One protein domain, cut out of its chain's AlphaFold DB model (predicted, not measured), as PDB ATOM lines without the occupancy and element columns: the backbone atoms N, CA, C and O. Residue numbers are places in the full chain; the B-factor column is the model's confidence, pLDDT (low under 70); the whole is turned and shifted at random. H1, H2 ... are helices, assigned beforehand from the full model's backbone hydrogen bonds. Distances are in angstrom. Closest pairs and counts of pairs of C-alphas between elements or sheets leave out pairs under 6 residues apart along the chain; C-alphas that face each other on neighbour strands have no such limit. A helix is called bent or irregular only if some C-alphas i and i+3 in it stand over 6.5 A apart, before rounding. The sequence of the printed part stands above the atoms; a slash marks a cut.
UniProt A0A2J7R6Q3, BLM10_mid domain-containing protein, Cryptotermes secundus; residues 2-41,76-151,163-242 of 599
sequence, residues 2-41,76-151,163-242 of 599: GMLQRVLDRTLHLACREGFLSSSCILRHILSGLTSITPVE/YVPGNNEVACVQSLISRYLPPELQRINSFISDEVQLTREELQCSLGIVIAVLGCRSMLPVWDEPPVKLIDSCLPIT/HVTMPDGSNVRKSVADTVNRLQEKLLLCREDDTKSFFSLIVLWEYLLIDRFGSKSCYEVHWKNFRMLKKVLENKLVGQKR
ATOM      1  N   GLY A   2      25.171  20.987  36.724       84.56
ATOM      2  CA  GLY A   2      24.910  22.433  36.574       84.56
ATOM      3  C   GLY A   2      25.432  23.085  35.281       84.56
ATOM      4  O   GLY A   2      24.768  23.952  34.725       84.56
ATOM      5  N   MET A   3      26.577  22.644  34.741       89.50
ATOM      6  CA  MET A   3      27.074  23.138  33.446       89.50
ATOM      7  C   MET A   3      26.181  22.703  32.271       89.50
ATOM      8  O   MET A   3      25.875  23.523  31.414       89.50
ATOM      9  N   LEU A   4      25.717  21.448  32.258       89.56
ATOM     10  CA  LEU A   4      24.824  20.931  31.213       89.56
ATOM     11  C   LEU A   4      23.486  21.673  31.202       89.56
ATOM     12  O   LEU A   4      22.987  22.007  30.134       89.56
ATOM     13  N   GLN A   5      22.937  21.991  32.378       90.44
ATOM     14  CA  GLN A   5      21.716  22.793  32.480       90.44
ATOM     15  C   GLN A   5      21.900  24.182  31.856       90.44
ATOM     16  O   GLN A   5      21.090  24.570  31.027       90.44
ATOM     17  N   ARG A   6      23.010  24.876  32.147       91.00
ATOM     18  CA  ARG A   6      23.306  26.190  31.539       91.00
ATOM     19  C   ARG A   6      23.445  26.137  30.018       91.00
ATOM     20  O   ARG A   6      23.138  27.120  29.349       91.00
ATOM     21  N   VAL A   7      23.953  25.026  29.479       92.25
ATOM     22  CA  VAL A   7      24.005  24.811  28.028       92.25
ATOM     23  C   VAL A   7      22.584  24.662  27.488       92.25
ATOM     24  O   VAL A   7      22.200  25.429  26.613       92.25
ATOM     25  N   LEU A   8      21.785  23.761  28.064       93.00
ATOM     26  CA  LEU A   8      20.399  23.523  27.648       93.00
ATOM     27  C   LEU A   8      19.533  24.791  27.714       93.00
ATOM     28  O   LEU A   8      18.814  25.072  26.761       93.00
ATOM     29  N   ASP A   9      19.673  25.598  28.769       92.19
ATOM     30  CA  ASP A   9      18.973  26.883  28.925       92.19
ATOM     31  C   ASP A   9      19.205  27.842  27.748       92.19
ATOM     32  O   ASP A   9      18.342  28.650  27.419       92.19
ATOM     33  N   ARG A  10      20.386  27.784  27.122       90.31
ATOM     34  CA  ARG A  10      20.739  28.647  25.988       90.31
ATOM     35  C   ARG A  10      20.432  28.013  24.642       90.31
ATOM     36  O   ARG A  10      20.253  28.740  23.670       90.31
ATOM     37  N   THR A  11      20.445  26.685  24.558       92.88
ATOM     38  CA  THR A  11      20.418  25.988  23.271       92.88
ATOM     39  C   THR A  11      19.049  25.410  22.906       92.88
ATOM     40  O   THR A  11      18.778  25.227  21.718       92.88
ATOM     41  N   LEU A  12      18.166  25.152  23.882       90.94
ATOM     42  CA  LEU A  12      16.835  24.581  23.628       90.94
ATOM     43  C   LEU A  12      15.908  25.528  22.859       90.94
ATOM     44  O   LEU A  12      15.144  25.049  22.033       90.94
ATOM     45  N   HIS A  13      16.014  26.843  23.059       92.69
ATOM     46  CA  HIS A  13      15.164  27.849  22.401       92.69
ATOM     47  C   HIS A  13      15.876  28.614  21.279       92.69
ATOM     48  O   HIS A  13      15.524  29.751  20.968       92.69
ATOM     49  N   LEU A  14      16.906  28.018  20.670       90.25
ATOM     50  CA  LEU A  14      17.573  28.629  19.521       90.25
ATOM     51  C   LEU A  14      16.607  28.740  18.336       90.25
ATOM     52  O   LEU A  14      15.982  27.760  17.945       90.25
ATOM     53  N   ALA A  15      16.576  29.908  17.691       85.00
ATOM     54  CA  ALA A  15      15.798  30.118  16.467       85.00
ATOM     55  C   ALA A  15      16.249  29.199  15.310       85.00
ATOM     56  O   ALA A  15      15.480  28.898  14.399       85.00
ATOM     57  N   CYS A  16      17.502  28.734  15.342       89.50
ATOM     58  CA  CYS A  16      18.018  27.779  14.371       89.50
ATOM     59  C   CYS A  16      17.417  26.385  14.598       89.50
ATOM     60  O   CYS A  16      17.625  25.770  15.649       89.50
ATOM     61  N   ARG A  17      16.762  25.851  13.561       86.75
ATOM     62  CA  ARG A  17      16.115  24.534  13.597       86.75
ATOM     63  C   ARG A  17      17.055  23.397  13.977       86.75
ATOM     64  O   ARG A  17      16.722  22.576  14.824       86.75
ATOM     65  N   GLU A  18      18.234  23.346  13.373       88.88
ATOM     66  CA  GLU A  18      19.224  22.310  13.686       88.88
ATOM     67  C   GLU A  18      19.743  22.438  15.124       88.88
ATOM     68  O   GLU A  18      19.982  21.427  15.790       88.88
ATOM     69  N   GLY A  19      19.843  23.673  15.626       90.94
ATOM     70  CA  GLY A  19      20.274  23.980  16.987       90.94
ATOM     71  C   GLY A  19      19.305  23.455  18.046       90.94
ATOM     72  O   GLY A  19      19.722  22.700  18.933       90.94
ATOM     73  N   PHE A  20      18.013  23.793  17.942       90.69
ATOM     74  CA  PHE A  20      17.034  23.325  18.929       90.69
ATOM     75  C   PHE A  20      16.772  21.816  18.819       90.69
ATOM     76  O   PHE A  20      16.606  21.152  19.843       90.69
ATOM     77  N   LEU A  21      16.792  21.239  17.607       89.50
ATOM     78  CA  LEU A  21      16.629  19.791  17.422       89.50
ATOM     79  C   LEU A  21      17.793  19.012  18.045       89.50
ATOM     80  O   LEU A  21      17.568  18.032  18.758       89.50
ATOM     81  N   SER A  22      19.029  19.470  17.833       92.38
ATOM     82  CA  SER A  22      20.215  18.863  18.450       92.38
ATOM     83  C   SER A  22      20.169  18.983  19.972       92.38
ATOM     84  O   SER A  22      20.443  18.015  20.678       92.38
ATOM     85  N   SER A  23      19.741  20.136  20.486       93.81
ATOM     86  CA  SER A  23      19.599  20.374  21.929       93.81
ATOM     87  C   SER A  23      18.509  19.516  22.564       93.81
ATOM     88  O   SER A  23      18.725  18.934  23.626       93.81
ATOM     89  N   SER A  24      17.372  19.358  21.884       93.19
ATOM     90  CA  SER A  24      16.296  18.452  22.301       93.19
ATOM     91  C   SER A  24      16.782  16.999  22.311       93.19
ATOM     92  O   SER A  24      16.510  16.247  23.245       93.19
ATOM     93  N   CYS A  25      17.588  16.601  21.322       92.31
ATOM     94  CA  CYS A  25      18.259  15.304  21.331       92.31
ATOM     95  C   CYS A  25      19.219  15.157  22.517       92.31
ATOM     96  O   CYS A  25      19.199  14.108  23.155       92.31
ATOM     97  N   ILE A  26      20.028  16.167  22.848       94.31
ATOM     98  CA  ILE A  26      20.913  16.130  24.025       94.31
ATOM     99  C   ILE A  26      20.089  15.932  25.300       94.31
ATOM    100  O   ILE A  26      20.388  15.022  26.073       94.31
ATOM    101  N   LEU A  27      19.020  16.715  25.489       95.12
ATOM    102  CA  LEU A  27      18.111  16.568  26.629       95.12
ATOM    103  C   LEU A  27      17.560  15.137  26.723       95.12
ATOM    104  O   LEU A  27      17.628  14.522  27.787       95.12
ATOM    105  N   ARG A  28      17.100  14.572  25.602       93.50
ATOM    106  CA  ARG A  28      16.591  13.195  25.536       93.50
ATOM    107  C   ARG A  28      17.644  12.151  25.921       93.50
ATOM    108  O   ARG A  28      17.318  11.221  26.649       93.50
ATOM    109  N   HIS A  29      18.892  12.286  25.464       92.62
ATOM    110  CA  HIS A  29      19.964  11.341  25.812       92.62
ATOM    111  C   HIS A  29      20.384  11.455  27.280       92.62
ATOM    112  O   HIS A  29      20.638  10.432  27.907       92.62
ATOM    113  N   ILE A  30      20.415  12.670  27.839       93.81
ATOM    114  CA  ILE A  30      20.665  12.879  29.274       93.81
ATOM    115  C   ILE A  30      19.574  12.180  30.090       93.81
ATOM    116  O   ILE A  30      19.882  11.389  30.975       93.81
ATOM    117  N   LEU A  31      18.304  12.431  29.762       92.75
ATOM    118  CA  LEU A  31      17.167  11.820  30.448       92.75
ATOM    119  C   LEU A  31      17.162  10.297  30.301       92.75
ATOM    120  O   LEU A  31      17.042   9.590  31.297       92.75
ATOM    121  N   SER A  32      17.357   9.775  29.090       89.50
ATOM    122  CA  SER A  32      17.435   8.331  28.859       89.50
ATOM    123  C   SER A  32      18.607   7.700  29.613       89.50
ATOM    124  O   SER A  32      18.426   6.644  30.202       89.50
ATOM    125  N   GLY A  33      19.783   8.333  29.633       90.12
ATOM    126  CA  GLY A  33      20.966   7.805  30.318       90.12
ATOM    127  C   GLY A  33      20.823   7.766  31.839       90.12
ATOM    128  O   GLY A  33      21.349   6.856  32.466       90.12
ATOM    129  N   LEU A  34      20.080   8.710  32.427       90.44
ATOM    130  CA  LEU A  34      19.779   8.733  33.866       90.44
ATOM    131  C   LEU A  34      18.665   7.756  34.275       90.44
ATOM    132  O   LEU A  34      18.477   7.511  35.462       90.44
ATOM    133  N   THR A  35      17.896   7.237  33.315       88.62
ATOM    134  CA  THR A  35      16.686   6.441  33.584       88.62
ATOM    135  C   THR A  35      16.756   5.002  33.077       88.62
ATOM    136  O   THR A  35      16.013   4.146  33.562       88.62
ATOM    137  N   SER A  36      17.634   4.697  32.120       86.88
ATOM    138  CA  SER A  36      17.805   3.347  31.586       86.88
ATOM    139  C   SER A  36      18.632   2.472  32.522       86.88
ATOM    140  O   SER A  36      19.728   2.859  32.918       86.88
ATOM    141  N   ILE A  37      18.161   1.253  32.782       88.38
ATOM    142  CA  ILE A  37      18.983   0.204  33.385       88.38
ATOM    143  C   ILE A  37      19.939  -0.317  32.305       88.38
ATOM    144  O   ILE A  37      19.477  -0.746  31.248       88.38
ATOM    145  N   THR A  38      21.254  -0.285  32.544       89.75
ATOM    146  CA  THR A  38      22.276  -0.747  31.581       89.75
ATOM    147  C   THR A  38      23.426  -1.504  32.231       89.75
ATOM    148  O   THR A  38      23.719  -1.269  33.401       89.75
ATOM    149  N   PRO A  39      24.139  -2.410  31.533       91.94
ATOM    150  CA  PRO A  39      25.381  -2.947  32.059       91.94
ATOM    151  C   PRO A  39      26.430  -1.838  32.019       91.94
ATOM    152  O   PRO A  39      26.522  -1.093  31.042       91.94
ATOM    153  N   VAL A  40      27.240  -1.741  33.068       90.56
ATOM    154  CA  VAL A  40      28.281  -0.703  33.165       90.56
ATOM    155  C   VAL A  40      29.421  -0.962  32.174       90.56
ATOM    156  O   VAL A  40      30.139  -0.048  31.782       90.56
ATOM    157  N   GLU A  41      29.621  -2.218  31.776       88.38
ATOM    158  CA  GLU A  41      30.774  -2.628  30.982       88.38
ATOM    159  C   GLU A  41      30.498  -3.886  30.151       88.38
ATOM    160  O   GLU A  41      29.692  -4.730  30.536       88.38
ATOM    161  N   TYR A  76      24.160  -0.633  36.048       90.94
ATOM    162  CA  TYR A  76      23.703   0.702  36.367       90.94
ATOM    163  C   TYR A  76      22.193   0.626  36.584       90.94
ATOM    164  O   TYR A  76      21.450   0.255  35.674       90.94
ATOM    165  N   VAL A  77      21.766   0.931  37.806       89.31
ATOM    166  CA  VAL A  77      20.359   1.036  38.201       89.31
ATOM    167  C   VAL A  77      20.171   2.449  38.750       89.31
ATOM    168  O   VAL A  77      20.945   2.833  39.633       89.31
ATOM    169  N   PRO A  78      19.212   3.235  38.233       89.12
ATOM    170  CA  PRO A  78      18.969   4.583  38.735       89.12
ATOM    171  C   PRO A  78      18.666   4.598  40.242       89.12
ATOM    172  O   PRO A  78      17.998   3.712  40.768       89.12
ATOM    173  N   GLY A  79      19.168   5.601  40.959       89.06
ATOM    174  CA  GLY A  79      18.898   5.810  42.380       89.06
ATOM    175  C   GLY A  79      18.095   7.086  42.641       89.06
ATOM    176  O   GLY A  79      17.617   7.763  41.731       89.06
ATOM    177  N   ASN A  80      17.969   7.457  43.917       90.31
ATOM    178  CA  ASN A  80      17.227   8.658  44.327       90.31
ATOM    179  C   ASN A  80      17.861   9.962  43.808       90.31
ATOM    180  O   ASN A  80      17.151  10.934  43.552       90.31
ATOM    181  N   ASN A  81      19.185   9.989  43.626       91.69
ATOM    182  CA  ASN A  81      19.899  11.158  43.104       91.69
ATOM    183  C   ASN A  81      19.560  11.402  41.629       91.69
ATOM    184  O   ASN A  81      19.337  12.542  41.216       91.69
ATOM    185  N   GLU A  82      19.496  10.329  40.842       92.12
ATOM    186  CA  GLU A  82      19.067  10.347  39.449       92.12
ATOM    187  C   GLU A  82      17.616  10.821  39.343       92.12
ATOM    188  O   GLU A  82      17.341  11.735  38.567       92.12
ATOM    189  N   VAL A  83      16.714  10.289  40.175       91.62
ATOM    190  CA  VAL A  83      15.300  10.711  40.223       91.62
ATOM    191  C   VAL A  83      15.178  12.200  40.541       91.62
ATOM    192  O   VAL A  83      14.479  12.920  39.832       91.62
ATOM    193  N   ALA A  84      15.896  12.698  41.553       92.62
ATOM    194  CA  ALA A  84      15.885  14.118  41.908       92.62
ATOM    195  C   ALA A  84      16.421  15.006  40.769       92.62
ATOM    196  O   ALA A  84      15.887  16.084  40.498       92.62
ATOM    197  N   CYS A  85      17.454  14.538  40.064       93.44
ATOM    198  CA  CYS A  85      18.007  15.217  38.897       93.44
ATOM    199  C   CYS A  85      16.994  15.280  37.741       93.44
ATOM    200  O   CYS A  85      16.788  16.347  37.158       93.44
ATOM    201  N   VAL A  86      16.321  14.163  37.444       93.88
ATOM    202  CA  VAL A  86      15.271  14.093  36.418       93.88
ATOM    203  C   VAL A  86      14.089  14.982  36.802       93.88
ATOM    204  O   VAL A  86      13.670  15.796  35.983       93.88
ATOM    205  N   GLN A  87      13.615  14.930  38.050       94.56
ATOM    206  CA  GLN A  87      12.559  15.813  38.562       94.56
ATOM    207  C   GLN A  87      12.917  17.292  38.387       94.56
ATOM    208  O   GLN A  87      12.094  18.069  37.908       94.56
ATOM    209  N   SER A  88      14.158  17.681  38.697       93.94
ATOM    210  CA  SER A  88      14.638  19.052  38.487       93.94
ATOM    211  C   SER A  88      14.598  19.471  37.013       93.94
ATOM    212  O   SER A  88      14.197  20.597  36.709       93.94
ATOM    213  N   LEU A  89      14.978  18.583  36.087       94.19
ATOM    214  CA  LEU A  89      14.916  18.859  34.649       94.19
ATOM    215  C   LEU A  89      13.475  18.969  34.139       94.19
ATOM    216  O   LEU A  89      13.178  19.894  33.383       94.19
ATOM    217  N   ILE A  90      12.585  18.060  34.552       93.69
ATOM    218  CA  ILE A  90      11.176  18.083  34.139       93.69
ATOM    219  C   ILE A  90      10.514  19.366  34.626       93.69
ATOM    220  O   ILE A  90       9.958  20.096  33.809       93.69
ATOM    221  N   SER A  91      10.636  19.693  35.916       93.75
ATOM    222  CA  SER A  91      10.031  20.901  36.489       93.75
ATOM    223  C   SER A  91      10.538  22.191  35.837       93.75
ATOM    224  O   SER A  91       9.814  23.183  35.810       93.75
ATOM    225  N   ARG A  92      11.764  22.187  35.297       93.81
ATOM    226  CA  ARG A  92      12.360  23.350  34.630       93.81
ATOM    227  C   ARG A  92      11.895  23.522  33.186       93.81
ATOM    228  O   ARG A  92      11.633  24.650  32.787       93.81
ATOM    229  N   TYR A  93      11.834  22.442  32.403       94.81
ATOM    230  CA  TYR A  93      11.632  22.541  30.951       94.81
ATOM    231  C   TYR A  93      10.231  22.156  30.478       94.81
ATOM    232  O   TYR A  93       9.803  22.664  29.453       94.81
ATOM    233  N   LEU A  94       9.497  21.284  31.175       95.69
ATOM    234  CA  LEU A  94       8.194  20.823  30.683       95.69
ATOM    235  C   LEU A  94       7.045  21.820  30.950       95.69
ATOM    236  O   LEU A  94       6.336  22.145  29.995       95.69
ATOM    237  N   PRO A  95       6.831  22.332  32.182       96.19
ATOM    238  CA  PRO A  95       5.712  23.232  32.465       96.19
ATOM    239  C   PRO A  95       5.678  24.501  31.597       96.19
ATOM    240  O   PRO A  95       4.599  24.804  31.084       96.19
ATOM    241  N   PRO A  96       6.805  25.211  31.353       95.25
ATOM    242  CA  PRO A  96       6.797  26.397  30.493       95.25
ATOM    243  C   PRO A  96       6.342  26.095  29.063       95.25
ATOM    244  O   PRO A  96       5.581  26.866  28.483       95.25
ATOM    245  N   GLU A  97       6.749  24.952  28.500       95.88
ATOM    246  CA  GLU A  97       6.357  24.564  27.141       95.88
ATOM    247  C   GLU A  97       4.886  24.159  27.061       95.88
ATOM    248  O   GLU A  97       4.192  24.553  26.122       95.88
ATOM    249  N   LEU A  98       4.373  23.429  28.056       96.38
ATOM    250  CA  LEU A  98       2.945  23.106  28.115       96.38
ATOM    251  C   LEU A  98       2.096  24.369  28.277       96.38
ATOM    252  O   LEU A  98       1.068  24.498  27.614       96.38
ATOM    253  N   GLN A  99       2.531  25.325  29.101       95.88
ATOM    254  CA  GLN A  99       1.852  26.613  29.240       95.88
ATOM    255  C   GLN A  99       1.875  27.401  27.926       95.88
ATOM    256  O   GLN A  99       0.833  27.890  27.498       95.88
ATOM    257  N   ARG A 100       3.019  27.456  27.234       95.12
ATOM    258  CA  ARG A 100       3.145  28.119  25.927       95.12
ATOM    259  C   ARG A 100       2.205  27.514  24.881       95.12
ATOM    260  O   ARG A 100       1.552  28.251  24.144       95.12
ATOM    261  N   ILE A 101       2.089  26.184  24.847       96.44
ATOM    262  CA  ILE A 101       1.131  25.477  23.984       96.44
ATOM    263  C   ILE A 101      -0.316  25.804  24.391       96.44
ATOM    264  O   ILE A 101      -1.150  26.050  23.524       96.44
ATOM    265  N   ASN A 102      -0.624  25.857  25.687       96.31
ATOM    266  CA  ASN A 102      -1.961  26.199  26.184       96.31
ATOM    267  C   ASN A 102      -2.387  27.635  25.852       96.31
ATOM    268  O   ASN A 102      -3.532  27.844  25.446       96.31
ATOM    269  N   SER A 103      -1.475  28.601  25.953       96.06
ATOM    270  CA  SER A 103      -1.729  29.981  25.529       96.06
ATOM    271  C   SER A 103      -1.924  30.089  24.014       96.06
ATOM    272  O   SER A 103      -2.742  30.883  23.561       96.06
ATOM    273  N   PHE A 104      -1.255  29.248  23.214       94.81
ATOM    274  CA  PHE A 104      -1.540  29.141  21.778       94.81
ATOM    275  C   PHE A 104      -2.922  28.541  21.486       94.81
ATOM    276  O   PHE A 104      -3.640  29.039  20.624       94.81
ATOM    277  N   ILE A 105      -3.322  27.492  22.213       94.56
ATOM    278  CA  ILE A 105      -4.655  26.882  22.069       94.56
ATOM    279  C   ILE A 105      -5.759  27.907  22.364       94.56
ATOM    280  O   ILE A 105      -6.763  27.938  21.653       94.56
ATOM    281  N   SER A 106      -5.544  28.747  23.379       94.44
ATOM    282  CA  SER A 106      -6.495  29.762  23.851       94.44
ATOM    283  C   SER A 106      -6.435  31.081  23.065       94.44
ATOM    284  O   SER A 106      -7.069  32.051  23.464       94.44
ATOM    285  N   ASP A 107      -5.670  31.133  21.966       92.69
ATOM    286  CA  ASP A 107      -5.444  32.321  21.124       92.69
ATOM    287  C   ASP A 107      -4.829  33.540  21.851       92.69
ATOM    288  O   ASP A 107      -4.808  34.643  21.307       92.69
ATOM    289  N   GLU A 108      -4.260  33.350  23.045       91.31
ATOM    290  CA  GLU A 108      -3.561  34.402  23.803       91.31
ATOM    291  C   GLU A 108      -2.219  34.766  23.156       91.31
ATOM    292  O   GLU A 108      -1.776  35.914  23.205       91.31
ATOM    293  N   VAL A 109      -1.554  33.773  22.555       90.19
ATOM    294  CA  VAL A 109      -0.242  33.921  21.919       90.19
ATOM    295  C   VAL A 109      -0.268  33.290  20.534       90.19
ATOM    296  O   VAL A 109      -0.632  32.129  20.367       90.19
ATOM    297  N   GLN A 110       0.195  34.028  19.527       89.69
ATOM    298  CA  GLN A 110       0.447  33.470  18.200       89.69
ATOM    299  C   GLN A 110       1.856  32.877  18.153       89.69
ATOM    300  O   GLN A 110       2.838  33.592  18.320       89.69
ATOM    301  N   LEU A 111       1.951  31.571  17.907       89.69
ATOM    302  CA  LEU A 111       3.228  30.888  17.693       89.69
ATOM    303  C   LEU A 111       3.477  30.684  16.201       89.69
ATOM    304  O   LEU A 111       2.565  30.308  15.447       89.69
ATOM    305  N   THR A 112       4.720  30.877  15.771       91.38
ATOM    306  CA  THR A 112       5.174  30.415  14.453       91.38
ATOM    307  C   THR A 112       5.227  28.883  14.401       91.38
ATOM    308  O   THR A 112       5.164  28.200  15.428       91.38
ATOM    309  N   ARG A 113       5.326  28.314  13.192       90.62
ATOM    310  CA  ARG A 113       5.421  26.852  13.013       90.62
ATOM    311  C   ARG A 113       6.692  26.307  13.657       90.62
ATOM    312  O   ARG A 113       6.669  25.253  14.286       90.62
ATOM    313  N   GLU A 114       7.793  27.033  13.517       90.50
ATOM    314  CA  GLU A 114       9.103  26.677  14.053       90.50
ATOM    315  C   GLU A 114       9.118  26.730  15.584       90.50
ATOM    316  O   GLU A 114       9.641  25.813  16.214       90.50
ATOM    317  N   GLU A 115       8.500  27.746  16.190       92.19
ATOM    318  CA  GLU A 115       8.377  27.837  17.649       92.19
ATOM    319  C   GLU A 115       7.516  26.716  18.222       92.19
ATOM    320  O   GLU A 115       7.902  26.100  19.214       92.19
ATOM    321  N   LEU A 116       6.387  26.403  17.580       93.56
ATOM    322  CA  LEU A 116       5.550  25.284  18.002       93.56
ATOM    323  C   LEU A 116       6.314  23.956  17.884       93.56
ATOM    324  O   LEU A 116       6.292  23.145  18.807       93.56
ATOM    325  N   GLN A 117       7.045  23.747  16.786       92.00
ATOM    326  CA  GLN A 117       7.905  22.571  16.615       92.00
ATOM    327  C   GLN A 117       9.016  22.497  17.666       92.00
ATOM    328  O   GLN A 117       9.342  21.398  18.113       92.00
ATOM    329  N   CYS A 118       9.583  23.635  18.071       93.94
ATOM    330  CA  CYS A 118      10.564  23.715  19.148       93.94
ATOM    331  C   CYS A 118       9.956  23.244  20.475       93.94
ATOM    332  O   CYS A 118      10.488  22.320  21.091       93.94
ATOM    333  N   SER A 119       8.801  23.794  20.862       95.31
ATOM    334  CA  SER A 119       8.078  23.378  22.072       95.31
ATOM    335  C   SER A 119       7.729  21.890  22.047       95.31
ATOM    336  O   SER A 119       8.018  21.165  22.999       95.31
ATOM    337  N   LEU A 120       7.195  21.390  20.928       95.44
ATOM    338  CA  LEU A 120       6.894  19.965  20.763       95.44
ATOM    339  C   LEU A 120       8.158  19.094  20.841       95.44
ATOM    340  O   LEU A 120       8.118  18.020  21.436       95.44
ATOM    341  N   GLY A 121       9.285  19.553  20.292       94.69
ATOM    342  CA  GLY A 121      10.571  18.858  20.365       94.69
ATOM    343  C   GLY A 121      11.088  18.701  21.797       94.69
ATOM    344  O   GLY A 121      11.562  17.621  22.161       94.69
ATOM    345  N   ILE A 122      10.930  19.736  22.627       95.06
ATOM    346  CA  ILE A 122      11.282  19.696  24.053       95.06
ATOM    347  C   ILE A 122      10.364  18.721  24.801       95.06
ATOM    348  O   ILE A 122      10.854  17.881  25.557       95.06
ATOM    349  N   VAL A 123       9.050  18.763  24.546       96.00
ATOM    350  CA  VAL A 123       8.088  17.825  25.155       96.00
ATOM    351  C   VAL A 123       8.426  16.374  24.780       96.00
ATOM    352  O   VAL A 123       8.488  15.514  25.659       96.00
ATOM    353  N   ILE A 124       8.735  16.101  23.505       93.94
ATOM    354  CA  ILE A 124       9.192  14.776  23.042       93.94
ATOM    355  C   ILE A 124      10.472  14.354  23.773       93.94
ATOM    356  O   ILE A 124      10.598  13.202  24.187       93.94
ATOM    357  N   ALA A 125      11.432  15.267  23.945       93.88
ATOM    358  CA  ALA A 125      12.681  14.968  24.635       93.88
ATOM    359  C   ALA A 125      12.452  14.567  26.099       93.88
ATOM    360  O   ALA A 125      13.083  13.619  26.572       93.88
ATOM    361  N   VAL A 126      11.524  15.243  26.787       93.06
ATOM    362  CA  VAL A 126      11.153  14.935  28.175       93.06
ATOM    363  C   VAL A 126      10.533  13.545  28.303       93.06
ATOM    364  O   VAL A 126      10.890  12.814  29.224       93.06
ATOM    365  N   LEU A 127       9.696  13.119  27.352       90.31
ATOM    366  CA  LEU A 127       9.126  11.763  27.354       90.31
ATOM    367  C   LEU A 127      10.181  10.644  27.231       90.31
ATOM    368  O   LEU A 127       9.873   9.485  27.501       90.31
ATOM    369  N   GLY A 128      11.440  10.976  26.921       85.12
ATOM    370  CA  GLY A 128      12.558  10.030  26.904       85.12
ATOM    371  C   GLY A 128      12.906   9.391  28.258       85.12
ATOM    372  O   GLY A 128      13.572   8.359  28.269       85.12
ATOM    373  N   CYS A 129      12.449   9.933  29.396       86.38
ATOM    374  CA  CYS A 129      12.644   9.329  30.730       86.38
ATOM    375  C   CYS A 129      11.594   8.255  31.083       86.38
ATOM    376  O   CYS A 129      11.098   8.176  32.207       86.38
ATOM    377  N   ARG A 130      11.247   7.405  30.111       83.62
ATOM    378  CA  ARG A 130      10.091   6.492  30.139       83.62
ATOM    379  C   ARG A 130       9.917   5.648  31.408       83.62
ATOM    380  O   ARG A 130       8.777   5.459  31.828       83.62
ATOM    381  N   SER A 131      11.001   5.147  32.007       81.19
ATOM    382  CA  SER A 131      10.955   4.246  33.170       81.19
ATOM    383  C   SER A 131      10.508   4.950  34.453       81.19
ATOM    384  O   SER A 131       9.884   4.321  35.301       81.19
ATOM    385  N   MET A 132      10.761   6.258  34.567       87.50
ATOM    386  CA  MET A 132      10.389   7.071  35.730       87.50
ATOM    387  C   MET A 132       9.041   7.790  35.563       87.50
ATOM    388  O   MET A 132       8.547   8.397  36.514       87.50
ATOM    389  N   LEU A 133       8.433   7.718  34.374       88.31
ATOM    390  CA  LEU A 133       7.129   8.308  34.072       88.31
ATOM    391  C   LEU A 133       6.022   7.255  34.225       88.31
ATOM    392  O   LEU A 133       5.850   6.443  33.306       88.31
ATOM    393  N   PRO A 134       5.246   7.254  35.324       86.88
ATOM    394  CA  PRO A 134       4.158   6.300  35.502       86.88
ATOM    395  C   PRO A 134       3.038   6.542  34.483       86.88
ATOM    396  O   PRO A 134       2.810   7.666  34.029       86.88
ATOM    397  N   VAL A 135       2.312   5.479  34.137       84.25
ATOM    398  CA  VAL A 135       1.027   5.609  33.430       84.25
ATOM    399  C   VAL A 135      -0.005   6.154  34.417       84.25
ATOM    400  O   VAL A 135       0.123   5.947  35.622       84.25
ATOM    401  N   TRP A 136      -0.977   6.905  33.915       89.19
ATOM    402  CA  TRP A 136      -2.087   7.410  34.717       89.19
ATOM    403  C   TRP A 136      -2.921   6.277  35.322       89.19
ATOM    404  O   TRP A 136      -2.974   5.168  34.785       89.19
ATOM    405  N   ASP A 137      -3.578   6.588  36.435       87.06
ATOM    406  CA  ASP A 137      -4.460   5.672  37.149       87.06
ATOM    407  C   ASP A 137      -5.905   5.894  36.683       87.06
ATOM    408  O   ASP A 137      -6.579   6.836  37.098       87.06
ATOM    409  N   GLU A 138      -6.345   5.077  35.728       91.06
ATOM    410  CA  GLU A 138      -7.702   5.096  35.183       91.06
ATOM    411  C   GLU A 138      -8.243   3.663  35.097       91.06
ATOM    412  O   GLU A 138      -7.485   2.741  34.768       91.06
ATOM    413  N   PRO A 139      -9.554   3.454  35.318       89.81
ATOM    414  CA  PRO A 139     -10.146   2.134  35.174       89.81
ATOM    415  C   PRO A 139     -10.054   1.645  33.715       89.81
ATOM    416  O   PRO A 139     -10.233   2.438  32.783       89.81
ATOM    417  N   PRO A 140      -9.810   0.341  33.486       90.12
ATOM    418  CA  PRO A 140      -9.850  -0.248  32.153       90.12
ATOM    419  C   PRO A 140     -11.182  -0.010  31.432       90.12
ATOM    420  O   PRO A 140     -12.260  -0.139  32.013       90.12
ATOM    421  N   VAL A 141     -11.117   0.277  30.132       91.00
ATOM    422  CA  VAL A 141     -12.293   0.343  29.261       91.00
ATOM    423  C   VAL A 141     -12.779  -1.072  28.988       91.00
ATOM    424  O   VAL A 141     -12.031  -1.919  28.497       91.00
ATOM    425  N   LYS A 142     -14.063  -1.314  29.249       89.31
ATOM    426  CA  LYS A 142     -14.722  -2.567  28.893       89.31
ATOM    427  C   LYS A 142     -14.951  -2.615  27.380       89.31
ATOM    428  O   LYS A 142     -15.836  -1.937  26.867       89.31
ATOM    429  N   LEU A 143     -14.109  -3.372  26.674       88.25
ATOM    430  CA  LEU A 143     -14.208  -3.569  25.221       88.25
ATOM    431  C   LEU A 143     -15.070  -4.778  24.857       88.25
ATOM    432  O   LEU A 143     -15.809  -4.727  23.883       88.25
ATOM    433  N   ILE A 144     -14.952  -5.856  25.634       86.31
ATOM    434  CA  ILE A 144     -15.679  -7.114  25.454       86.31
ATOM    435  C   ILE A 144     -16.075  -7.636  26.836       86.31
ATOM    436  O   ILE A 144     -15.367  -7.409  27.822       86.31
ATOM    437  N   ASP A 145     -17.208  -8.330  26.902       84.88
ATOM    438  CA  ASP A 145     -17.607  -9.108  28.069       84.88
ATOM    439  C   ASP A 145     -16.663 -10.302  28.266       84.88
ATOM    440  O   ASP A 145     -16.546 -11.175  27.410       84.88
ATOM    441  N   SER A 146     -15.963 -10.329  29.398       84.69
ATOM    442  CA  SER A 146     -15.043 -11.406  29.767       84.69
ATOM    443  C   SER A 146     -15.459 -11.996  31.104       84.69
ATOM    444  O   SER A 146     -15.739 -11.254  32.046       84.69
ATOM    445  N   CYS A 147     -15.451 -13.328  31.199       81.19
ATOM    446  CA  CYS A 147     -15.715 -14.057  32.441       81.19
ATOM    447  C   CYS A 147     -14.607 -13.829  33.486       81.19
ATOM    448  O   CYS A 147     -14.839 -13.981  34.679       81.19
ATOM    449  N   LEU A 148     -13.401 -13.457  33.037       81.69
ATOM    450  CA  LEU A 148     -12.253 -13.155  33.891       81.69
ATOM    451  C   LEU A 148     -11.842 -11.682  33.768       81.69
ATOM    452  O   LEU A 148     -11.922 -11.111  32.673       81.69
ATOM    453  N   PRO A 149     -11.352 -11.061  34.857       78.81
ATOM    454  CA  PRO A 149     -10.844  -9.701  34.796       78.81
ATOM    455  C   PRO A 149      -9.608  -9.645  33.894       78.81
ATOM    456  O   PRO A 149      -8.685 -10.448  34.019       78.81
ATOM    457  N   ILE A 150      -9.572  -8.668  32.987       79.31
ATOM    458  CA  ILE A 150      -8.386  -8.405  32.171       79.31
ATOM    459  C   ILE A 150      -7.353  -7.731  33.074       79.31
ATOM    460  O   ILE A 150      -7.505  -6.564  33.431       79.31
ATOM    461  N   THR A 151      -6.309  -8.466  33.448       80.81
ATOM    462  CA  THR A 151      -5.226  -7.952  34.291       80.81
ATOM    463  C   THR A 151      -4.023  -7.535  33.446       80.81
ATOM    464  O   THR A 151      -3.610  -8.303  32.571       80.81
ATOM    465  N   HIS A 163       9.137   7.544  41.077       87.38
ATOM    466  CA  HIS A 163       8.419   8.237  40.012       87.38
ATOM    467  C   HIS A 163       8.620   9.750  40.041       87.38
ATOM    468  O   HIS A 163       8.787  10.354  41.100       87.38
ATOM    469  N   VAL A 164       8.554  10.354  38.858       90.31
ATOM    470  CA  VAL A 164       8.649  11.804  38.670       90.31
ATOM    471  C   VAL A 164       7.258  12.348  38.348       90.31
ATOM    472  O   VAL A 164       6.499  11.733  37.593       90.31
ATOM    473  N   THR A 165       6.916  13.494  38.930       93.19
ATOM    474  CA  THR A 165       5.591  14.122  38.797       93.19
ATOM    475  C   THR A 165       5.706  15.541  38.250       93.19
ATOM    476  O   THR A 165       6.797  16.110  38.151       93.19
ATOM    477  N   MET A 166       4.579  16.114  37.843       93.38
ATOM    478  CA  MET A 166       4.495  17.547  37.568       93.38
ATOM    479  C   MET A 166       4.706  18.353  38.868       93.38
ATOM    480  O   MET A 166       4.559  17.799  39.957       93.38
ATOM    481  N   PRO A 167       5.028  19.660  38.803       90.44
ATOM    482  CA  PRO A 167       5.213  20.484  40.005       90.44
ATOM    483  C   PRO A 167       3.995  20.547  40.944       90.44
ATOM    484  O   PRO A 167       4.160  20.807  42.130       90.44
ATOM    485  N   ASP A 168       2.792  20.310  40.420       90.12
ATOM    486  CA  ASP A 168       1.526  20.226  41.162       90.12
ATOM    487  C   ASP A 168       1.225  18.811  41.700       90.12
ATOM    488  O   ASP A 168       0.176  18.584  42.296       90.12
ATOM    489  N   GLY A 169       2.128  17.849  41.482       89.88
ATOM    490  CA  GLY A 169       1.958  16.440  41.836       89.88
ATOM    491  C   GLY A 169       1.170  15.616  40.812       89.88
ATOM    492  O   GLY A 169       1.027  14.406  40.993       89.88
ATOM    493  N   SER A 170       0.681  16.221  39.724       93.44
ATOM    494  CA  SER A 170      -0.078  15.506  38.692       93.44
ATOM    495  C   SER A 170       0.804  14.578  37.842       93.44
ATOM    496  O   SER A 170       2.037  14.680  37.793       93.44
ATOM    497  N   ASN A 171       0.166  13.628  37.151       93.81
ATOM    498  CA  ASN A 171       0.864  12.691  36.276       93.81
ATOM    499  C   ASN A 171       1.382  13.403  35.014       93.81
ATOM    500  O   ASN A 171       0.610  13.930  34.215       93.81
ATOM    501  N   VAL A 172       2.698  13.338  34.792       93.75
ATOM    502  CA  VAL A 172       3.374  13.975  33.651       93.75
ATOM    503  C   VAL A 172       2.810  13.514  32.303       93.75
ATOM    504  O   VAL A 172       2.504  14.347  31.452       93.75
ATOM    505  N   ARG A 173       2.641  12.198  32.089       93.00
ATOM    506  CA  ARG A 173       2.135  11.663  30.812       93.00
ATOM    507  C   ARG A 173       0.713  12.144  30.538       93.00
ATOM    508  O   ARG A 173       0.404  12.479  29.397       93.00
ATOM    509  N   LYS A 174      -0.129  12.196  31.572       93.94
ATOM    510  CA  LYS A 174      -1.523  12.640  31.470       93.94
ATOM    511  C   LYS A 174      -1.622  14.126  31.131       93.94
ATOM    512  O   LYS A 174      -2.294  14.479  30.169       93.94
ATOM    513  N   SER A 175      -0.864  14.979  31.820       95.62
ATOM    514  CA  SER A 175      -0.838  16.423  31.538       95.62
ATOM    515  C   SER A 175      -0.344  16.734  30.118       95.62
ATOM    516  O   SER A 175      -0.886  17.616  29.441       95.62
ATOM    517  N   VAL A 176       0.641  15.974  29.622       95.81
ATOM    518  CA  VAL A 176       1.075  16.056  28.218       95.81
ATOM    519  C   VAL A 176      -0.038  15.577  27.282       95.81
ATOM    520  O   VAL A 176      -0.384  16.299  26.351       95.81
ATOM    521  N   ALA A 177      -0.635  14.410  27.535       95.69
ATOM    522  CA  ALA A 177      -1.717  13.849  26.725       95.69
ATOM    523  C   ALA A 177      -2.894  14.818  26.539       95.69
ATOM    524  O   ALA A 177      -3.336  15.040  25.411       95.69
ATOM    525  N   ASP A 178      -3.361  15.431  27.625       95.88
ATOM    526  CA  ASP A 178      -4.515  16.333  27.608       95.88
ATOM    527  C   ASP A 178      -4.209  17.642  26.859       95.88
ATOM    528  O   ASP A 178      -5.064  18.195  26.163       95.88
ATOM    529  N   THR A 179      -2.968  18.131  26.957       96.62
ATOM    530  CA  THR A 179      -2.507  19.310  26.207       96.62
ATOM    531  C   THR A 179      -2.367  19.004  24.716       96.62
ATOM    532  O   THR A 179      -2.838  19.771  23.877       96.62
ATOM    533  N   VAL A 180      -1.776  17.857  24.371       96.50
ATOM    534  CA  VAL A 180      -1.590  17.401  22.982       96.50
ATOM    535  C   VAL A 180      -2.937  17.103  22.313       96.50
ATOM    536  O   VAL A 180      -3.099  17.420  21.136       96.50
ATOM    537  N   ASN A 181      -3.926  16.579  23.051       96.69
ATOM    538  CA  ASN A 181      -5.287  16.363  22.543       96.69
ATOM    539  C   ASN A 181      -5.911  17.680  22.066       96.69
ATOM    540  O   ASN A 181      -6.280  17.810  20.899       96.69
ATOM    541  N   ARG A 182      -5.946  18.684  22.951       97.06
ATOM    542  CA  ARG A 182      -6.494  20.012  22.635       97.06
ATOM    543  C   ARG A 182      -5.699  20.719  21.537       97.06
ATOM    544  O   ARG A 182      -6.281  21.393  20.688       97.06
ATOM    545  N   LEU A 183      -4.376  20.538  21.506       96.81
ATOM    546  CA  LEU A 183      -3.540  21.071  20.431       96.81
ATOM    547  C   LEU A 183      -3.887  20.445  19.076       96.81
ATOM    548  O   LEU A 183      -3.976  21.168  18.088       96.81
ATOM    549  N   GLN A 184      -4.087  19.125  19.009       97.06
ATOM    550  CA  GLN A 184      -4.474  18.458  17.766       97.06
ATOM    551  C   GLN A 184      -5.809  18.999  17.241       97.06
ATOM    552  O   GLN A 184      -5.901  19.312  16.056       97.06
ATOM    553  N   GLU A 185      -6.812  19.140  18.112       95.81
ATOM    554  CA  GLU A 185      -8.114  19.721  17.757       95.81
ATOM    555  C   GLU A 185      -7.950  21.141  17.191       95.81
ATOM    556  O   GLU A 185      -8.445  21.437  16.102       95.81
ATOM    557  N   LYS A 186      -7.169  21.995  17.865       94.94
ATOM    558  CA  LYS A 186      -6.879  23.360  17.398       94.94
ATOM    559  C   LYS A 186      -6.157  23.382  16.047       94.94
ATOM    560  O   LYS A 186      -6.506  24.182  15.181       94.94
ATOM    561  N   LEU A 187      -5.156  22.523  15.847       94.69
ATOM    562  CA  LEU A 187      -4.398  22.473  14.594       94.69
ATOM    563  C   LEU A 187      -5.249  21.971  13.427       94.69
ATOM    564  O   LEU A 187      -5.142  22.527  12.338       94.69
ATOM    565  N   LEU A 188      -6.119  20.982  13.647       94.31
ATOM    566  CA  LEU A 188      -7.052  20.514  12.618       94.31
ATOM    567  C   LEU A 188      -8.042  21.609  12.192       94.31
ATOM    568  O   LEU A 188      -8.417  21.654  11.027       94.31
ATOM    569  N   LEU A 189      -8.428  22.509  13.103       92.69
ATOM    570  CA  LEU A 189      -9.337  23.620  12.800       92.69
ATOM    571  C   LEU A 189      -8.644  24.812  12.125       92.69
ATOM    572  O   LEU A 189      -9.217  25.431  11.232       92.69
ATOM    573  N   CYS A 190      -7.440  25.174  12.574       90.25
ATOM    574  CA  CYS A 190      -6.821  26.451  12.202       90.25
ATOM    575  C   CYS A 190      -5.606  26.325  11.271       90.25
ATOM    576  O   CYS A 190      -5.249  27.309  10.625       90.25
ATOM    577  N   ARG A 191      -4.915  25.177  11.246       88.50
ATOM    578  CA  ARG A 191      -3.616  24.999  10.566       88.50
ATOM    579  C   ARG A 191      -3.430  23.571  10.036       88.50
ATOM    580  O   ARG A 191      -2.433  22.916  10.342       88.50
ATOM    581  N   GLU A 192      -4.373  23.084   9.227       88.75
ATOM    582  CA  GLU A 192      -4.298  21.719   8.676       88.75
ATOM    583  C   GLU A 192      -3.042  21.500   7.800       88.75
ATOM    584  O   GLU A 192      -2.535  20.384   7.692       88.75
ATOM    585  N   ASP A 193      -2.480  22.568   7.228       91.12
ATOM    586  CA  ASP A 193      -1.306  22.526   6.356       91.12
ATOM    587  C   ASP A 193       0.045  22.421   7.094       91.12
ATOM    588  O   ASP A 193       1.079  22.169   6.463       91.12
ATOM    589  N   ASP A 194       0.066  22.544   8.428       91.56
ATOM    590  CA  ASP A 194       1.272  22.361   9.246       91.56
ATOM    591  C   ASP A 194       1.594  20.873   9.483       91.56
ATOM    592  O   ASP A 194       1.563  20.335  10.596       91.56
ATOM    593  N   THR A 195       1.945  20.190   8.394       93.38
ATOM    594  CA  THR A 195       2.262  18.753   8.382       93.38
ATOM    595  C   THR A 195       3.388  18.374   9.345       93.38
ATOM    596  O   THR A 195       3.357  17.296   9.938       93.38
ATOM    597  N   LYS A 196       4.368  19.260   9.559       93.62
ATOM    598  CA  LYS A 196       5.505  19.013  10.459       93.62
ATOM    599  C   LYS A 196       5.076  18.971  11.923       93.62
ATOM    600  O   LYS A 196       5.534  18.087  12.646       93.62
ATOM    601  N   SER A 197       4.191  19.872  12.349       94.12
ATOM    602  CA  SER A 197       3.623  19.818  13.699       94.12
ATOM    603  C   SER A 197       2.803  18.542  13.897       94.12
ATOM    604  O   SER A 197       2.982  17.864  14.908       94.12
ATOM    605  N   PHE A 198       2.017  18.117  12.898       96.38
ATOM    606  CA  PHE A 198       1.334  16.817  12.948       96.38
ATOM    607  C   PHE A 198       2.299  15.629  13.024       96.38
ATOM    608  O   PHE A 198       2.019  14.671  13.741       96.38
ATOM    609  N   PHE A 199       3.458  15.675  12.359       96.25
ATOM    610  CA  PHE A 199       4.480  14.634  12.522       96.25
ATOM    611  C   PHE A 199       4.979  14.552  13.966       96.25
ATOM    612  O   PHE A 199       5.114  13.448  14.491       96.25
ATOM    613  N   SER A 200       5.204  15.695  14.618       95.38
ATOM    614  CA  SER A 200       5.565  15.738  16.038       95.38
ATOM    615  C   SER A 200       4.437  15.216  16.937       95.38
ATOM    616  O   SER A 200       4.716  14.457  17.861       95.38
ATOM    617  N   LEU A 201       3.169  15.539  16.645       96.50
ATOM    618  CA  LEU A 201       2.014  14.996  17.380       96.50
ATOM    619  C   LEU A 201       1.909  13.471  17.257       96.50
ATOM    620  O   LEU A 201       1.703  12.790  18.255       96.50
ATOM    621  N   ILE A 202       2.101  12.917  16.056       96.06
ATOM    622  CA  ILE A 202       2.088  11.462  15.829       96.06
ATOM    623  C   ILE A 202       3.176  10.771  16.663       96.06
ATOM    624  O   ILE A 202       2.928   9.720  17.253       96.06
ATOM    625  N   VAL A 203       4.367  11.372  16.736       93.50
ATOM    626  CA  VAL A 203       5.474  10.874  17.566       93.50
ATOM    627  C   VAL A 203       5.134  10.973  19.058       93.50
ATOM    628  O   VAL A 203       5.385  10.027  19.800       93.50
ATOM    629  N   LEU A 204       4.515  12.068  19.509       94.75
ATOM    630  CA  LEU A 204       4.048  12.209  20.894       94.75
ATOM    631  C   LEU A 204       3.017  11.138  21.262       94.75
ATOM    632  O   LEU A 204       3.140  10.520  22.318       94.75
ATOM    633  N   TRP A 205       2.045  10.869  20.387       94.50
ATOM    634  CA  TRP A 205       1.065   9.806  20.613       94.50
ATOM    635  C   TRP A 205       1.713   8.426  20.711       94.50
ATOM    636  O   TRP A 205       1.341   7.652  21.590       94.50
ATOM    637  N   GLU A 206       2.709   8.128  19.874       90.56
ATOM    638  CA  GLU A 206       3.493   6.892  19.982       90.56
ATOM    639  C   GLU A 206       4.202   6.781  21.340       90.56
ATOM    640  O   GLU A 206       4.088   5.746  22.002       90.56
ATOM    641  N   TYR A 207       4.896   7.836  21.778       89.44
ATOM    642  CA  TYR A 207       5.599   7.833  23.065       89.44
ATOM    643  C   TYR A 207       4.649   7.647  24.253       89.44
ATOM    644  O   TYR A 207       4.967   6.917  25.194       89.44
ATOM    645  N   LEU A 208       3.474   8.276  24.209       90.69
ATOM    646  CA  LEU A 208       2.488   8.182  25.284       90.69
ATOM    647  C   LEU A 208       1.792   6.812  25.330       90.69
ATOM    648  O   LEU A 208       1.595   6.291  26.427       90.69
ATOM    649  N   LEU A 209       1.459   6.226  24.171       86.44
ATOM    650  CA  LEU A 209       0.771   4.931  24.068       86.44
ATOM    651  C   LEU A 209       1.701   3.732  24.309       86.44
ATOM    652  O   LEU A 209       1.356   2.824  25.065       86.44
ATOM    653  N   ILE A 210       2.861   3.711  23.646       72.50
ATOM    654  CA  ILE A 210       3.639   2.480  23.430       72.50
ATOM    655  C   ILE A 210       4.930   2.461  24.256       72.50
ATOM    656  O   ILE A 210       5.318   1.418  24.785       72.50
ATOM    657  N   ASP A 211       5.596   3.603  24.446       69.62
ATOM    658  CA  ASP A 211       6.985   3.631  24.937       69.62
ATOM    659  C   ASP A 211       7.141   3.432  26.459       69.62
ATOM    660  O   ASP A 211       8.211   3.680  27.005       69.62
ATOM    661  N   ARG A 212       6.128   2.940  27.194       69.12
ATOM    662  CA  ARG A 212       6.347   2.526  28.602       69.12
ATOM    663  C   ARG A 212       7.380   1.401  28.692       69.12
ATOM    664  O   ARG A 212       8.253   1.432  29.554       69.12
ATOM    665  N   PHE A 213       7.274   0.430  27.798       68.12
ATOM    666  CA  PHE A 213       8.041  -0.812  27.840       68.12
ATOM    667  C   PHE A 213       9.239  -0.822  26.882       68.12
ATOM    668  O   PHE A 213       9.947  -1.816  26.759       68.12
ATOM    669  N   GLY A 214       9.491   0.307  26.224       68.75
ATOM    670  CA  GLY A 214      10.473   0.420  25.159       68.75
ATOM    671  C   GLY A 214       9.931   0.013  23.790       68.75
ATOM    672  O   GLY A 214       8.840  -0.527  23.636       68.75
ATOM    673  N   SER A 215      10.714   0.320  22.758       71.56
ATOM    674  CA  SER A 215      10.318   0.068  21.377       71.56
ATOM    675  C   SER A 215      10.549  -1.392  20.988       71.56
ATOM    676  O   SER A 215      11.697  -1.838  20.891       71.56
ATOM    677  N   LYS A 216       9.467  -2.098  20.638       78.31
ATOM    678  CA  LYS A 216       9.519  -3.447  20.045       78.31
ATOM    679  C   LYS A 216      10.472  -3.520  18.849       78.31
ATOM    680  O   LYS A 216      11.259  -4.454  18.729       78.31
ATOM    681  N   SER A 217      10.469  -2.495  17.993       79.62
ATOM    682  CA  SER A 217      11.380  -2.441  16.842       79.62
ATOM    683  C   SER A 217      12.859  -2.385  17.243       79.62
ATOM    684  O   SER A 217      13.684  -3.021  16.588       79.62
ATOM    685  N   CYS A 218      13.205  -1.687  18.332       82.81
ATOM    686  CA  CYS A 218      14.578  -1.647  18.833       82.81
ATOM    687  C   CYS A 218      15.011  -3.024  19.348       82.81
ATOM    688  O   CYS A 218      16.084  -3.493  18.967       82.81
ATOM    689  N   TYR A 219      14.154  -3.696  20.127       88.06
ATOM    690  CA  TYR A 219      14.403  -5.061  20.600       88.06
ATOM    691  C   TYR A 219      14.579  -6.048  19.436       88.06
ATOM    692  O   TYR A 219      15.547  -6.805  19.405       88.06
ATOM    693  N   GLU A 220      13.701  -6.020  18.428       90.00
ATOM    694  CA  GLU A 220      13.801  -6.923  17.274       90.00
ATOM    695  C   GLU A 220      15.102  -6.735  16.482       90.00
ATOM    696  O   GLU A 220      15.698  -7.717  16.023       90.00
ATOM    697  N   VAL A 221      15.547  -5.487  16.304       92.25
ATOM    698  CA  VAL A 221      16.827  -5.179  15.648       92.25
ATOM    699  C   VAL A 221      17.991  -5.692  16.493       92.25
ATOM    700  O   VAL A 221      18.861  -6.390  15.966       92.25
ATOM    701  N   HIS A 222      17.983  -5.417  17.798       92.81
ATOM    702  CA  HIS A 222      19.011  -5.885  18.723       92.81
ATOM    703  C   HIS A 222      19.096  -7.421  18.734       92.81
ATOM    704  O   HIS A 222      20.172  -7.997  18.565       92.81
ATOM    705  N   TRP A 223      17.953  -8.102  18.790       94.38
ATOM    706  CA  TRP A 223      17.854  -9.558  18.753       94.38
ATOM    707  C   TRP A 223      18.380 -10.167  17.446       94.38
ATOM    708  O   TRP A 223      19.085 -11.184  17.469       94.38
ATOM    709  N   LYS A 224      18.076  -9.556  16.292       95.19
ATOM    710  CA  LYS A 224      18.613  -9.981  14.985       95.19
ATOM    711  C   LYS A 224      20.132  -9.824  14.933       95.19
ATOM    712  O   LYS A 224      20.818 -10.763  14.520       95.19
ATOM    713  N   ASN A 225      20.646  -8.685  15.395       94.62
ATOM    714  CA  ASN A 225      22.082  -8.412  15.450       94.62
ATOM    715  C   ASN A 225      22.797  -9.422  16.352       94.62
ATOM    716  O   ASN A 225      23.765 -10.050  15.925       94.62
ATOM    717  N   PHE A 226      22.258  -9.679  17.543       94.81
ATOM    718  CA  PHE A 226      22.784 -10.685  18.457       94.81
ATOM    719  C   PHE A 226      22.778 -12.093  17.859       94.81
ATOM    720  O   PHE A 226      23.773 -12.809  17.959       94.81
ATOM    721  N   ARG A 227      21.684 -12.516  17.207       94.38
ATOM    722  CA  ARG A 227      21.618 -13.834  16.546       94.38
ATOM    723  C   ARG A 227      22.701 -13.985  15.481       94.38
ATOM    724  O   ARG A 227      23.307 -15.054  15.387       94.38
ATOM    725  N   MET A 228      22.940 -12.934  14.700       94.56
ATOM    726  CA  MET A 228      23.993 -12.914  13.686       94.56
ATOM    727  C   MET A 228      25.379 -13.016  14.335       94.56
ATOM    728  O   MET A 228      26.131 -13.934  14.005       94.56
ATOM    729  N   LEU A 229      25.673 -12.168  15.323       92.25
ATOM    730  CA  LEU A 229      26.951 -12.169  16.042       92.25
ATOM    731  C   LEU A 229      27.219 -13.502  16.747       92.25
ATOM    732  O   LEU A 229      28.314 -14.055  16.639       92.25
ATOM    733  N   LYS A 230      26.204 -14.065  17.411       91.88
ATOM    734  CA  LYS A 230      26.295 -15.381  18.044       91.88
ATOM    735  C   LYS A 230      26.673 -16.449  17.024       91.88
ATOM    736  O   LYS A 230      27.562 -17.236  17.307       91.88
ATOM    737  N   LYS A 231      26.041 -16.475  15.849       91.38
ATOM    738  CA  LYS A 231      26.326 -17.482  14.815       91.38
ATOM    739  C   LYS A 231      27.772 -17.412  14.308       91.38
ATOM    740  O   LYS A 231      28.337 -18.446  13.972       91.38
ATOM    741  N   VAL A 232      28.352 -16.212  14.245       91.12
ATOM    742  CA  VAL A 232      29.741 -16.001  13.803       91.12
ATOM    743  C   VAL A 232      30.746 -16.395  14.889       91.12
ATOM    744  O   VAL A 232      31.786 -16.966  14.578       91.12
ATOM    745  N   LEU A 233      30.439 -16.104  16.155       88.25
ATOM    746  CA  LEU A 233      31.377 -16.242  17.277       88.25
ATOM    747  C   LEU A 233      31.146 -17.498  18.137       88.25
ATOM    748  O   LEU A 233      31.861 -17.715  19.117       88.25
ATOM    749  N   GLU A 234      30.131 -18.313  17.843       87.56
ATOM    750  CA  GLU A 234      29.827 -19.498  18.643       87.56
ATOM    751  C   GLU A 234      30.816 -20.640  18.404       87.56
ATOM    752  O   GLU A 234      31.036 -21.098  17.285       87.56
ATOM    753  N   ASN A 235      31.345 -21.182  19.499       84.88
ATOM    754  CA  ASN A 235      32.071 -22.438  19.470       84.88
ATOM    755  C   ASN A 235      31.092 -23.605  19.669       84.88
ATOM    756  O   ASN A 235      30.691 -23.919  20.793       84.88
ATOM    757  N   LYS A 236      30.707 -24.251  18.564       85.50
ATOM    758  CA  LYS A 236      29.773 -25.390  18.576       85.50
ATOM    759  C   LYS A 236      30.352 -26.662  19.195       85.50
ATOM    760  O   LYS A 236      29.576 -27.507  19.621       85.50
ATOM    761  N   LEU A 237      31.680 -26.795  19.248       85.56
ATOM    762  CA  LEU A 237      32.348 -27.994  19.761       85.56
ATOM    763  C   LEU A 237      32.331 -28.046  21.292       85.56
ATOM    764  O   LEU A 237      32.145 -29.111  21.866       85.56
ATOM    765  N   VAL A 238      32.500 -26.897  21.956       82.12
ATOM    766  CA  VAL A 238      32.551 -26.820  23.430       82.12
ATOM    767  C   VAL A 238      31.155 -26.907  24.059       82.12
ATOM    768  O   VAL A 238      30.985 -27.472  25.138       82.12
ATOM    769  N   GLY A 239      30.136 -26.348  23.399       76.56
ATOM    770  CA  GLY A 239      28.770 -26.340  23.922       76.56
ATOM    771  C   GLY A 239      28.616 -25.544  25.231       76.56
ATOM    772  O   GLY A 239      29.321 -24.565  25.482       76.56
ATOM    773  N   GLN A 240      27.622 -25.917  26.049       78.38
ATOM    774  CA  GLN A 240      27.373 -25.377  27.403       78.38
ATOM    775  C   GLN A 240      27.289 -23.839  27.527       78.38
ATOM    776  O   GLN A 240      27.536 -23.283  28.595       78.38
ATOM    777  N   LYS A 241      26.929 -23.127  26.448       82.19
ATOM    778  CA  LYS A 241      26.875 -21.650  26.406       82.19
ATOM    779  C   LYS A 241      28.208 -20.972  26.788       82.19
ATOM    780  O   LYS A 241      28.201 -19.850  27.292       82.19
ATOM    781  N   ARG A 242      29.348 -21.622  26.525       85.06
ATOM    782  CA  ARG A 242      30.708 -21.079  26.713       85.06
ATOM    783  C   ARG A 242      31.048 -20.053  25.620       85.06
ATOM    784  O   ARG A 242      31.920 -20.270  24.786       85.06
TER     785      ARG A 242
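AT A GLANCE: This is residues 2 to 41, 76 to 151 and 163 to 242 of the 599 residues of the protein "BLM10_mid domain-containing protein" of Cryptotermes secundus (UniProt A0A2J7R6Q3). Four helices or arms, H3b, H4, H5 and H6, make an up-and-down bundle, each running against the one before it in the chain; H2 packs on H4, and H1 folds back on H2. H7 sticks out as a free arm, and residues 143 to 148 stick out too. You have 196 residues with seven named helices, H1 to H7 in chain order, and no named strand: all helix. The whole is loose, with a radius of gyration of the C-alphas of 20.4 A and spans of 72 by 55 by 37 A.

HOW THE PARTS SIT: Start at H1, residues 2 to 11, which forms a hairpin with H2, residues 17 to 35; the closest C-alphas, of Thr 11 and Ser 23, are 5.8 A apart. H3, residues 80 to 105, was assigned as one helix by its hydrogen bonds but is bent, with C-alphas 92 and 95 7.0 A apart; its arms are H3a, residues 80 to 92, and H3b, residues 95 to 105. H3a touches H2 with residues 82 to 86 alone, closest at the C-alphas of Leu 34 and Glu 82, 5.9 A. H4, residues 113 to 126, touches H2 at a shallow tilt of 12 degrees, the same way; the closest C-alphas, of Arg 28 and Ala 125, are 4.4 A apart. H5, residues 172 to 190, touches H3b, closest at the C-alphas of Ile 105 and Leu 183, 6.1 A. H6, residues 195 to 209, touches H4, closest at the C-alphas of Gln 117 and Ser 197, 5.9 A. H7, residues 216 to 233, touches no helix. Every O i to N i+4 pair is within hydrogen-bond range except in H1, with 5 of 6.

IN THESE COORDINATES: Find C-alpha 2 at (24.910, 22.433, 36.574), where H1 begins; H2 spans 27.0 A, H5 26.8 A and H7 25.5 A, ending at C-alpha 233, (31.377, -16.242, 17.277).

THE WHOLE: Two cuts leave out residues 42 to 75 and 152 to 162, with C-alpha gaps of 9.5 A and 21.9 A. Of the links printed whole, none is long. Residues 211 to 214 are under pLDDT 70.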